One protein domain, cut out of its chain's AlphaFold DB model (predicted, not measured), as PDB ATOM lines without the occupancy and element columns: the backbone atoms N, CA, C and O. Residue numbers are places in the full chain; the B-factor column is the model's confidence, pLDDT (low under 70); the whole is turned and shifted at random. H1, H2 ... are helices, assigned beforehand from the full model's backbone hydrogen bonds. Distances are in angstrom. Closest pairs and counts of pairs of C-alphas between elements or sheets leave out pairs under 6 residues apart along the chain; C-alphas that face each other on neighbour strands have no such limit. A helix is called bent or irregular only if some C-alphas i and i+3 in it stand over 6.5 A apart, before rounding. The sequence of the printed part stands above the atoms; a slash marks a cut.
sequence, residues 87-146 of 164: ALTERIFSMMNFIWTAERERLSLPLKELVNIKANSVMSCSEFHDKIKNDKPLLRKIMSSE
ATOM      1  N   ALA A  87     268.338 270.196 303.965       63.78
ATOM      2  CA  ALA A  87     269.057 271.461 304.043       63.78
ATOM      3  C   ALA A  87     269.520 272.014 302.684       63.78
ATOM      4  O   ALA A  87     269.460 273.224 302.476       63.78
ATOM      5  N   LEU A  88     269.970 271.172 301.743       64.25
ATOM      6  CA  LEU A  88     270.349 271.656 300.407       64.25
ATOM      7  C   LEU A  88     269.117 272.128 299.629       64.25
ATOM      8  O   LEU A  88     269.109 273.214 299.053       64.25
ATOM      9  N   THR A  89     268.053 271.334 299.671       65.31
ATOM     10  CA  THR A  89     266.767 271.645 299.053       65.31
ATOM     11  C   THR A  89     266.140 272.890 299.686       65.31
ATOM     12  O   THR A  89     265.737 273.806 298.979       65.31
ATOM     13  N   GLU A  90     266.144 272.994 301.014       72.69
ATOM     14  CA  GLU A  90     265.699 274.152 301.793       72.69
ATOM     15  C   GLU A  90     266.539 275.394 301.508       72.69
ATOM     16  O   GLU A  90     265.992 276.490 301.425       72.69
ATOM     17  N   ARG A  91     267.850 275.247 301.290       75.25
ATOM     18  CA  ARG A  91     268.720 276.349 300.863       75.25
ATOM     19  C   ARG A  91     268.334 276.848 299.476       75.25
ATOM     20  O   ARG A  91     268.268 278.059 299.277       75.25
ATOM     21  N   ILE A  92     268.042 275.945 298.538       74.12
ATOM     22  CA  ILE A  92     267.545 276.312 297.203       74.12
ATOM     23  C   ILE A  92     266.167 276.982 297.321       74.12
ATOM     24  O   ILE A  92     265.962 278.027 296.714       74.12
ATOM     25  N   PHE A  93     265.255 276.466 298.152       73.88
ATOM     26  CA  PHE A  93     263.951 277.090 298.419       73.88
ATOM     27  C   PHE A  93     264.066 278.460 299.091       73.88
ATOM     28  O   PHE A  93     263.369 279.392 298.704       73.88
ATOM     29  N   SER A  94     264.965 278.621 300.058       77.19
ATOM     30  CA  SER A  94     265.258 279.903 300.701       77.19
ATOM     31  C   SER A  94     265.817 280.903 299.694       77.19
ATOM     32  O   SER A  94     265.385 282.051 299.661       77.19
ATOM     33  N   MET A  95     266.711 280.452 298.812       74.00
ATOM     34  CA  MET A  95     267.266 281.276 297.745       74.00
ATOM     35  C   MET A  95     266.206 281.663 296.712       74.00
ATOM     36  O   MET A  95     266.144 282.824 296.321       74.00
ATOM     37  N   MET A  96     265.332 280.728 296.325       74.38
ATOM     38  CA  MET A  96     264.168 281.012 295.484       74.38
ATOM     39  C   MET A  96     263.261 282.040 296.144       74.38
ATOM     40  O   MET A  96     262.897 283.006 295.492       74.38
ATOM     41  N   ASN A  97     262.953 281.888 297.433       72.75
ATOM     42  CA  ASN A  97     262.136 282.848 298.169       72.75
ATOM     43  C   ASN A  97     262.819 284.216 298.285       72.75
ATOM     44  O   ASN A  97     262.151 285.230 298.124       72.75
ATOM     45  N   PHE A  98     264.130 284.275 298.521       72.88
ATOM     46  CA  PHE A  98     264.885 285.528 298.580       72.88
ATOM     47  C   PHE A  98     264.861 286.261 297.237       72.88
ATOM     48  O   PHE A  98     264.530 287.444 297.195       72.88
ATOM     49  N   ILE A  99     265.154 285.547 296.146       68.62
ATOM     50  CA  ILE A  99     265.118 286.103 294.792       68.62
ATOM     51  C   ILE A  99     263.684 286.524 294.454       68.62
ATOM     52  O   ILE A  99     263.456 287.685 294.154       68.62
ATOM     53  N   TRP A 100     262.697 285.645 294.636       67.06
ATOM     54  CA  TRP A 100     261.277 285.935 294.408       67.06
ATOM     55  C   TRP A 100     260.761 287.147 295.202       67.06
ATOM     56  O   TRP A 100     259.982 287.946 294.685       67.06
ATOM     57  N   THR A 101     261.205 287.314 296.453       61.06
ATOM     58  CA  THR A 101     260.796 288.441 297.310       61.06
ATOM     59  C   THR A 101     261.492 289.744 296.909       61.06
ATOM     60  O   THR A 101     260.856 290.794 296.936       61.06
ATOM     61  N   ALA A 102     262.760 289.690 296.487       58.41
ATOM     62  CA  ALA A 102     263.477 290.839 295.928       58.41
ATOM     63  C   ALA A 102     262.963 291.236 294.525       58.41
ATOM     64  O   ALA A 102     263.081 292.392 294.121       58.41
ATOM     65  N   GLU A 103     262.380 290.286 293.786       57.44
ATOM     66  CA  GLU A 103     261.980 290.426 292.381       57.44
ATOM     67  C   GLU A 103     260.560 290.926 292.140       57.44
ATOM     68  O   GLU A 103     260.266 291.323 291.011       57.44
ATOM     69  N   ARG A 104     259.696 291.008 293.165       54.12
ATOM     70  CA  ARG A 104     258.366 291.630 293.010       54.12
ATOM     71  C   ARG A 104     258.420 293.060 292.462       54.12
ATOM     72  O   ARG A 104     257.385 293.570 292.043       54.12
ATOM     73  N   GLU A 105     259.593 293.689 292.444       54.22
ATOM     74  CA  GLU A 105     259.747 295.046 291.951       54.22
ATOM     75  C   GLU A 105     260.322 295.177 290.526       54.22
ATOM     76  O   GLU A 105     259.903 296.128 289.866       54.22
ATOM     77  N   ARG A 106     261.258 294.346 289.999       58.91
ATOM     78  CA  ARG A 106     262.091 294.833 288.853       58.91
ATOM     79  C   ARG A 106     262.781 293.877 287.848       58.91
ATOM     80  O   ARG A 106     263.468 294.405 286.974       58.91
ATOM     81  N   LEU A 107     262.661 292.546 287.882       58.22
ATOM     82  CA  LEU A 107     263.454 291.671 286.980       58.22
ATOM     83  C   LEU A 107     262.629 291.001 285.866       58.22
ATOM     84  O   LEU A 107     261.546 290.482 286.101       58.22
ATOM     85  N   SER A 108     263.163 291.012 284.636       60.91
ATOM     86  CA  SER A 108     262.570 290.381 283.442       60.91
ATOM     87  C   SER A 108     263.130 288.982 283.143       60.91
ATOM     88  O   SER A 108     262.820 288.415 282.097       60.91
ATOM     89  N   LEU A 109     264.019 288.465 283.997       64.25
ATOM     90  CA  LEU A 109     264.668 287.169 283.814       64.25
ATOM     91  C   LEU A 109     263.865 286.055 284.509       64.25
ATOM     92  O   LEU A 109     263.267 286.296 285.555       64.25
ATOM     93  N   PRO A 110     263.862 284.821 283.978       70.62
ATOM     94  CA  PRO A 110     263.244 283.682 284.641       70.62
ATOM     95  C   PRO A 110     263.966 283.341 285.951       70.62
ATOM     96  O   PRO A 110     265.158 283.029 285.951       70.62
ATOM     97  N   LEU A 111     263.217 283.281 287.056       70.44
ATOM     98  CA  LEU A 111     263.699 282.885 288.389       70.44
ATOM     99  C   LEU A 111     264.579 281.620 288.358       70.44
ATOM    100  O   LEU A 111     265.611 281.540 289.022       70.44
ATOM    101  N   LYS A 112     264.188 280.634 287.543       68.12
ATOM    102  CA  LYS A 112     264.906 279.364 287.362       68.12
ATOM    103  C   LYS A 112     266.349 279.566 286.893       68.12
ATOM    104  O   LYS A 112     267.247 278.868 287.358       68.12
ATOM    105  N   GLU A 113     266.578 280.497 285.975       72.62
ATOM    106  CA  GLU A 113     267.903 280.751 285.401       72.62
ATOM    107  C   GLU A 113     268.817 281.416 286.428       72.62
ATOM    108  O   GLU A 113     269.963 281.002 286.599       72.62
ATOM    109  N   LEU A 114     268.284 282.375 287.188       73.94
ATOM    110  CA  LEU A 114     269.033 283.068 288.232       73.94
ATOM    111  C   LEU A 114     269.394 282.135 289.396       73.94
ATOM    112  O   LEU A 114     270.530 282.144 289.878       73.94
ATOM    113  N   VAL A 115     268.453 281.281 289.805       76.75
ATOM    114  CA  VAL A 115     268.681 280.244 290.821       76.75
ATOM    115  C   VAL A 115     269.747 279.261 290.350       76.75
ATOM    116  O   VAL A 115     270.650 278.947 291.119       76.75
ATOM    117  N   ASN A 116     269.699 278.829 289.086       70.56
ATOM    118  CA  ASN A 116     270.713 277.945 288.516       70.56
ATOM    119  C   ASN A 116     272.099 278.593 288.500       70.56
ATOM    120  O   ASN A 116     273.067 277.948 288.894       70.56
ATOM    121  N   ILE A 117     272.212 279.855 288.082       75.44
ATOM    122  CA  ILE A 117     273.498 280.564 288.089       75.44
ATOM    123  C   ILE A 117     274.030 280.645 289.520       75.44
ATOM    124  O   ILE A 117     275.165 280.246 289.771       75.44
ATOM    125  N   LYS A 118     273.199 281.080 290.472       75.25
ATOM    126  CA  LYS A 118     273.628 281.280 291.859       75.25
ATOM    127  C   LYS A 118     273.942 279.972 292.592       75.25
ATOM    128  O   LYS A 118     274.882 279.951 293.381       75.25
ATOM    129  N   ALA A 119     273.183 278.905 292.343       74.94
ATOM    130  CA  ALA A 119     273.392 277.593 292.959       74.94
ATOM    131  C   ALA A 119     274.675 276.919 292.458       74.94
ATOM    132  O   ALA A 119     275.344 276.236 293.227       74.94
ATOM    133  N   ASN A 120     275.023 277.127 291.184       76.06
ATOM    134  CA  ASN A 120     276.200 276.521 290.561       76.06
ATOM    135  C   ASN A 120     277.452 277.414 290.628       76.06
ATOM    136  O   ASN A 120     278.556 276.959 290.331       76.06
ATOM    137  N   SER A 121     277.314 278.681 291.022       70.50
ATOM    138  CA  SER A 121     278.439 279.593 291.230       70.50
ATOM    139  C   SER A 121     278.864 279.619 292.701       70.50
ATOM    140  O   SER A 121     278.082 280.003 293.569       70.50
ATOM    141  N   VAL A 122     280.130 279.311 292.982       75.31
ATOM    142  CA  VAL A 122     280.711 279.427 294.339       75.31
ATOM    143  C   VAL A 122     281.142 280.871 294.664       75.31
ATOM    144  O   VAL A 122     281.461 281.198 295.800       75.31
ATOM    145  N   MET A 123     281.116 281.760 293.671       72.94
ATOM    146  CA  MET A 123     281.627 283.131 293.759       72.94
ATOM    147  C   MET A 123     280.527 284.183 293.961       72.94
ATOM    148  O   MET A 123     279.326 283.922 293.806       72.94
ATOM    149  N   SER A 124     280.934 285.396 294.338       79.12
ATOM    150  CA  SER A 124     280.035 286.550 294.432       79.12
ATOM    151  C   SER A 124     279.549 287.003 293.047       79.12
ATOM    152  O   SER A 124     280.130 286.663 292.018       79.12
ATOM    153  N   CYS A 125     278.463 287.784 293.003       75.94
ATOM    154  CA  CYS A 125     277.893 288.270 291.739       75.94
ATOM    155  C   CYS A 125     278.898 289.121 290.939       75.94
ATOM    156  O   CYS A 125     278.995 288.984 289.723       75.94
ATOM    157  N   SER A 126     279.691 289.945 291.628       80.56
ATOM    158  CA  SER A 126     280.751 290.762 291.026       80.56
ATOM    159  C   SER A 126     281.867 289.909 290.431       80.56
ATOM    160  O   SER A 126     282.242 290.106 289.280       80.56
ATOM    161  N   GLU A 127     282.344 288.906 291.168       83.94
ATOM    162  CA  GLU A 127     283.380 287.991 290.676       83.94
ATOM    163  C   GLU A 127     282.875 287.140 289.509       83.94
ATOM    164  O   GLU A 127     283.611 286.900 288.555       83.94
ATOM    165  N   PHE A 128     281.607 286.717 289.550       82.50
ATOM    166  CA  PHE A 128     280.973 286.005 288.446       82.50
ATOM    167  C   PHE A 128     280.908 286.880 287.196       82.50
ATOM    168  O   PHE A 128     281.312 286.447 286.119       82.50
ATOM    169  N   HIS A 129     280.452 288.124 287.341       82.62
ATOM    170  CA  HIS A 129     280.409 289.082 286.245       82.62
ATOM    171  C   HIS A 129     281.797 289.301 285.632       82.62
ATOM    172  O   HIS A 129     281.954 289.218 284.412       82.62
ATOM    173  N   ASP A 130     282.818 289.504 286.463       86.06
ATOM    174  CA  ASP A 130     284.183 289.723 285.988       86.06
ATOM    175  C   ASP A 130     284.771 288.466 285.340       86.06
ATOM    176  O   ASP A 130     285.460 288.556 284.322       86.06
ATOM    177  N   LYS A 131     284.442 287.278 285.854       84.56
ATOM    178  CA  LYS A 131     284.830 286.003 285.245       84.56
ATOM    179  C   LYS A 131     284.206 285.828 283.861       84.56
ATOM    180  O   LYS A 131     284.933 285.555 282.910       84.56
ATOM    181  N   ILE A 132     282.896 286.043 283.723       82.62
ATOM    182  CA  ILE A 132     282.193 285.946 282.432       82.62
ATOM    183  C   ILE A 132     282.719 286.988 281.440       82.62
ATOM    184  O   ILE A 132     282.941 286.676 280.273       82.62
ATOM    185  N   LYS A 133     282.966 288.218 281.900       84.44
ATOM    186  CA  LYS A 133     283.485 289.307 281.063       84.44
ATOM    187  C   LYS A 133     284.885 289.012 280.514       84.44
ATOM    188  O   LYS A 133     285.196 289.411 279.392       84.44
ATOM    189  N   ASN A 134     285.722 288.326 281.292       85.06
ATOM    190  CA  ASN A 134     287.090 287.985 280.900       85.06
ATOM    191  C   ASN A 134     287.191 286.662 280.115       85.06
ATOM    192  O   ASN A 134     288.140 286.480 279.348       85.06
ATOM    193  N   ASP A 135     286.204 285.771 280.231       83.75
ATOM    194  CA  ASP A 135     286.141 284.498 279.505       83.75
ATOM    195  C   ASP A 135     285.600 284.681 278.071       83.75
ATOM    196  O   ASP A 135     284.452 284.384 277.728       83.75
ATOM    197  N   LYS A 136     286.465 285.202 277.192       84.31
ATOM    198  CA  LYS A 136     286.168 285.393 275.760       84.31
ATOM    199  C   LYS A 136     285.739 284.099 275.039       84.31
ATOM    200  O   LYS A 136     284.855 284.200 274.186       84.31
ATOM    201  N   PRO A 137     286.332 282.916 275.308       83.19
ATOM    202  CA  PRO A 137     285.853 281.649 274.752       83.19
ATOM    203  C   PRO A 137     284.389 281.359 275.091       83.19
ATOM    204  O   PRO A 137     283.603 281.063 274.186       83.19
ATOM    205  N   LEU A 138     284.004 281.510 276.360       78.81
ATOM    206  CA  LEU A 138     282.629 281.299 276.806       78.81
ATOM    207  C   LEU A 138     281.661 282.281 276.133       78.81
ATOM    208  O   LEU A 138     280.624 281.865 275.617       78.81
ATOM    209  N   LEU A 139     282.027 283.564 276.056       79.69
ATOM    210  CA  LEU A 139     281.215 284.583 275.382       79.69
ATOM    211  C   LEU A 139     281.019 284.282 273.891       79.69
ATOM    212  O   LEU A 139     279.909 284.415 273.376       79.69
ATOM    213  N   ARG A 140     282.065 283.819 273.192       81.50
ATOM    214  CA  ARG A 140     281.942 283.385 271.789       81.50
ATOM    215  C   ARG A 140     280.989 282.205 271.647       81.50
ATOM    216  O   ARG A 140     280.174 282.213 270.731       81.50
ATOM    217  N   LYS A 141     281.051 281.236 272.562       78.44
ATOM    218  CA  LYS A 141     280.166 280.067 272.542       78.44
ATOM    219  C   LYS A 141     278.705 280.442 272.809       78.44
ATOM    220  O   LYS A 141     277.819 279.964 272.111       78.44
ATOM    221  N   ILE A 142     278.446 281.369 273.734       76.50
ATOM    222  CA  ILE A 142     277.094 281.894 274.006       76.50
ATOM    223  C   ILE A 142     276.521 282.650 272.797       76.50
ATOM    224  O   ILE A 142     275.318 282.569 272.530       76.50
ATOM    225  N   MET A 143     277.359 283.403 272.078       73.44
ATOM    226  CA  MET A 143     276.950 284.116 270.860       73.44
ATOM    227  C   MET A 143     276.834 283.201 269.639       73.44
ATOM    228  O   MET A 143     276.171 283.570 268.672       73.44
ATOM    229  N   SER A 144     277.465 282.028 269.665       76.19
ATOM    230  CA  SER A 144     277.381 281.065 268.572       76.19
ATOM    231  C   SER A 144     275.983 280.442 268.477       76.19
ATOM    232  O   SER A 144     275.263 280.302 269.471       76.19
ATOM    233  N   SER A 145     275.600 280.047 267.264       67.12
ATOM    234  CA  SER A 145     274.370 279.293 266.997       67.12
ATOM    235  C   SER A 145     274.439 277.839 267.477       67.12
ATOM    236  O   SER A 145     273.403 277.183 267.521       67.12
ATOM    237  N   GLU A 146     275.619 277.364 267.893       65.06
ATOM    238  CA  GLU A 146     275.885 275.997 268.373       65.06
ATOM    239  C   GLU A 146     274.955 275.607 269.539       65.06
ATOM    240  O   GLU A 146     274.575 274.453 269.696       65.06
TER     241      GLU A 146
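What this domain is: This is residues 87 to 146 of the 164 residues of the protein "uncharacterized protein LOC114335078" of Diabrotica virgifera virgifera (western corn rootworm) (UniProt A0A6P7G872). Two helices, H1 and H2, pack on each other at a slant, and from this pair the rest of the printed part leads away as an L of two helices, H3 and the shorter H4, with no closed core. The far end of the L, residues 132 to 146, sticks out free of the rest. The printed part has 60 residues with four named helices in the order H1, H2, H3, H4 and no named strand, and the class is all helix. The whole is loose, with a radius of gyration of the C-alphas of 13.7 A, and spans 34 by 25 by 23 A.

Where its parts are: H1, the longest helix, covers residues 87 to 103 and measures 23.4 A from first to last C-alpha. It begins with C-alpha 87 at (269.057, 271.461, 304.043) and ends with C-alpha 103 at (261.980, 290.426, 292.381). H2 covers residues 111 to 120 and measures 14.2 A. H3 covers residues 125 to 134, also 14.2 A, and begins with C-alpha 125 at (277.893, 288.270, 291.739). H4 covers residues 136 to 143, measures 10.5 A and ends with C-alpha 143 at (276.950, 284.116, 270.860). None of the four helices is bent or irregular.

How they stand to each other: H1 and H2 touch, with 8 pairs of C-alphas within 8 A. Their closest C-alphas are those of Met 96 and Val 115, 6.5 A apart. They run opposite ways at a steep tilt of 47 degrees. H2 and H3 are only just apart, with their closest C-alphas 8.2 A from each other. H3 and H4 only just touch, with 3 pairs of C-alphas within 8 A, and they touch only at the corner by their link. Their closest C-alphas are those of Ile 132 and Leu 139, 7.2 A apart, and their lines are about perpendicular, at 86 degrees. H1 is apart from H3 and from H4, and H2 is apart from H4. In H1, H2, H3 and H4 every O i to N i+4 pair is within hydrogen-bond range.

The domain as a whole: The two C-alphas farthest apart are those of Ala 87 and Ser 145, at 38.2 A. Residues 132 to 146 stand free, of which 132 to 134 belong to H3 and 136 to 143 to H4; the body without them has 45 residues and spans 29 by 27 by 13 A. The printed part has no cut. The link from H1 to H2, 7 residues, is short, while those from H2 to H3, 4 residues, and from H3 to H4, 1 residue, are tight. The mean pLDDT of the printed part is 73.0, and 17 residues are under 70: 87 to 89, 99 to 109, 112, and 145 to 146.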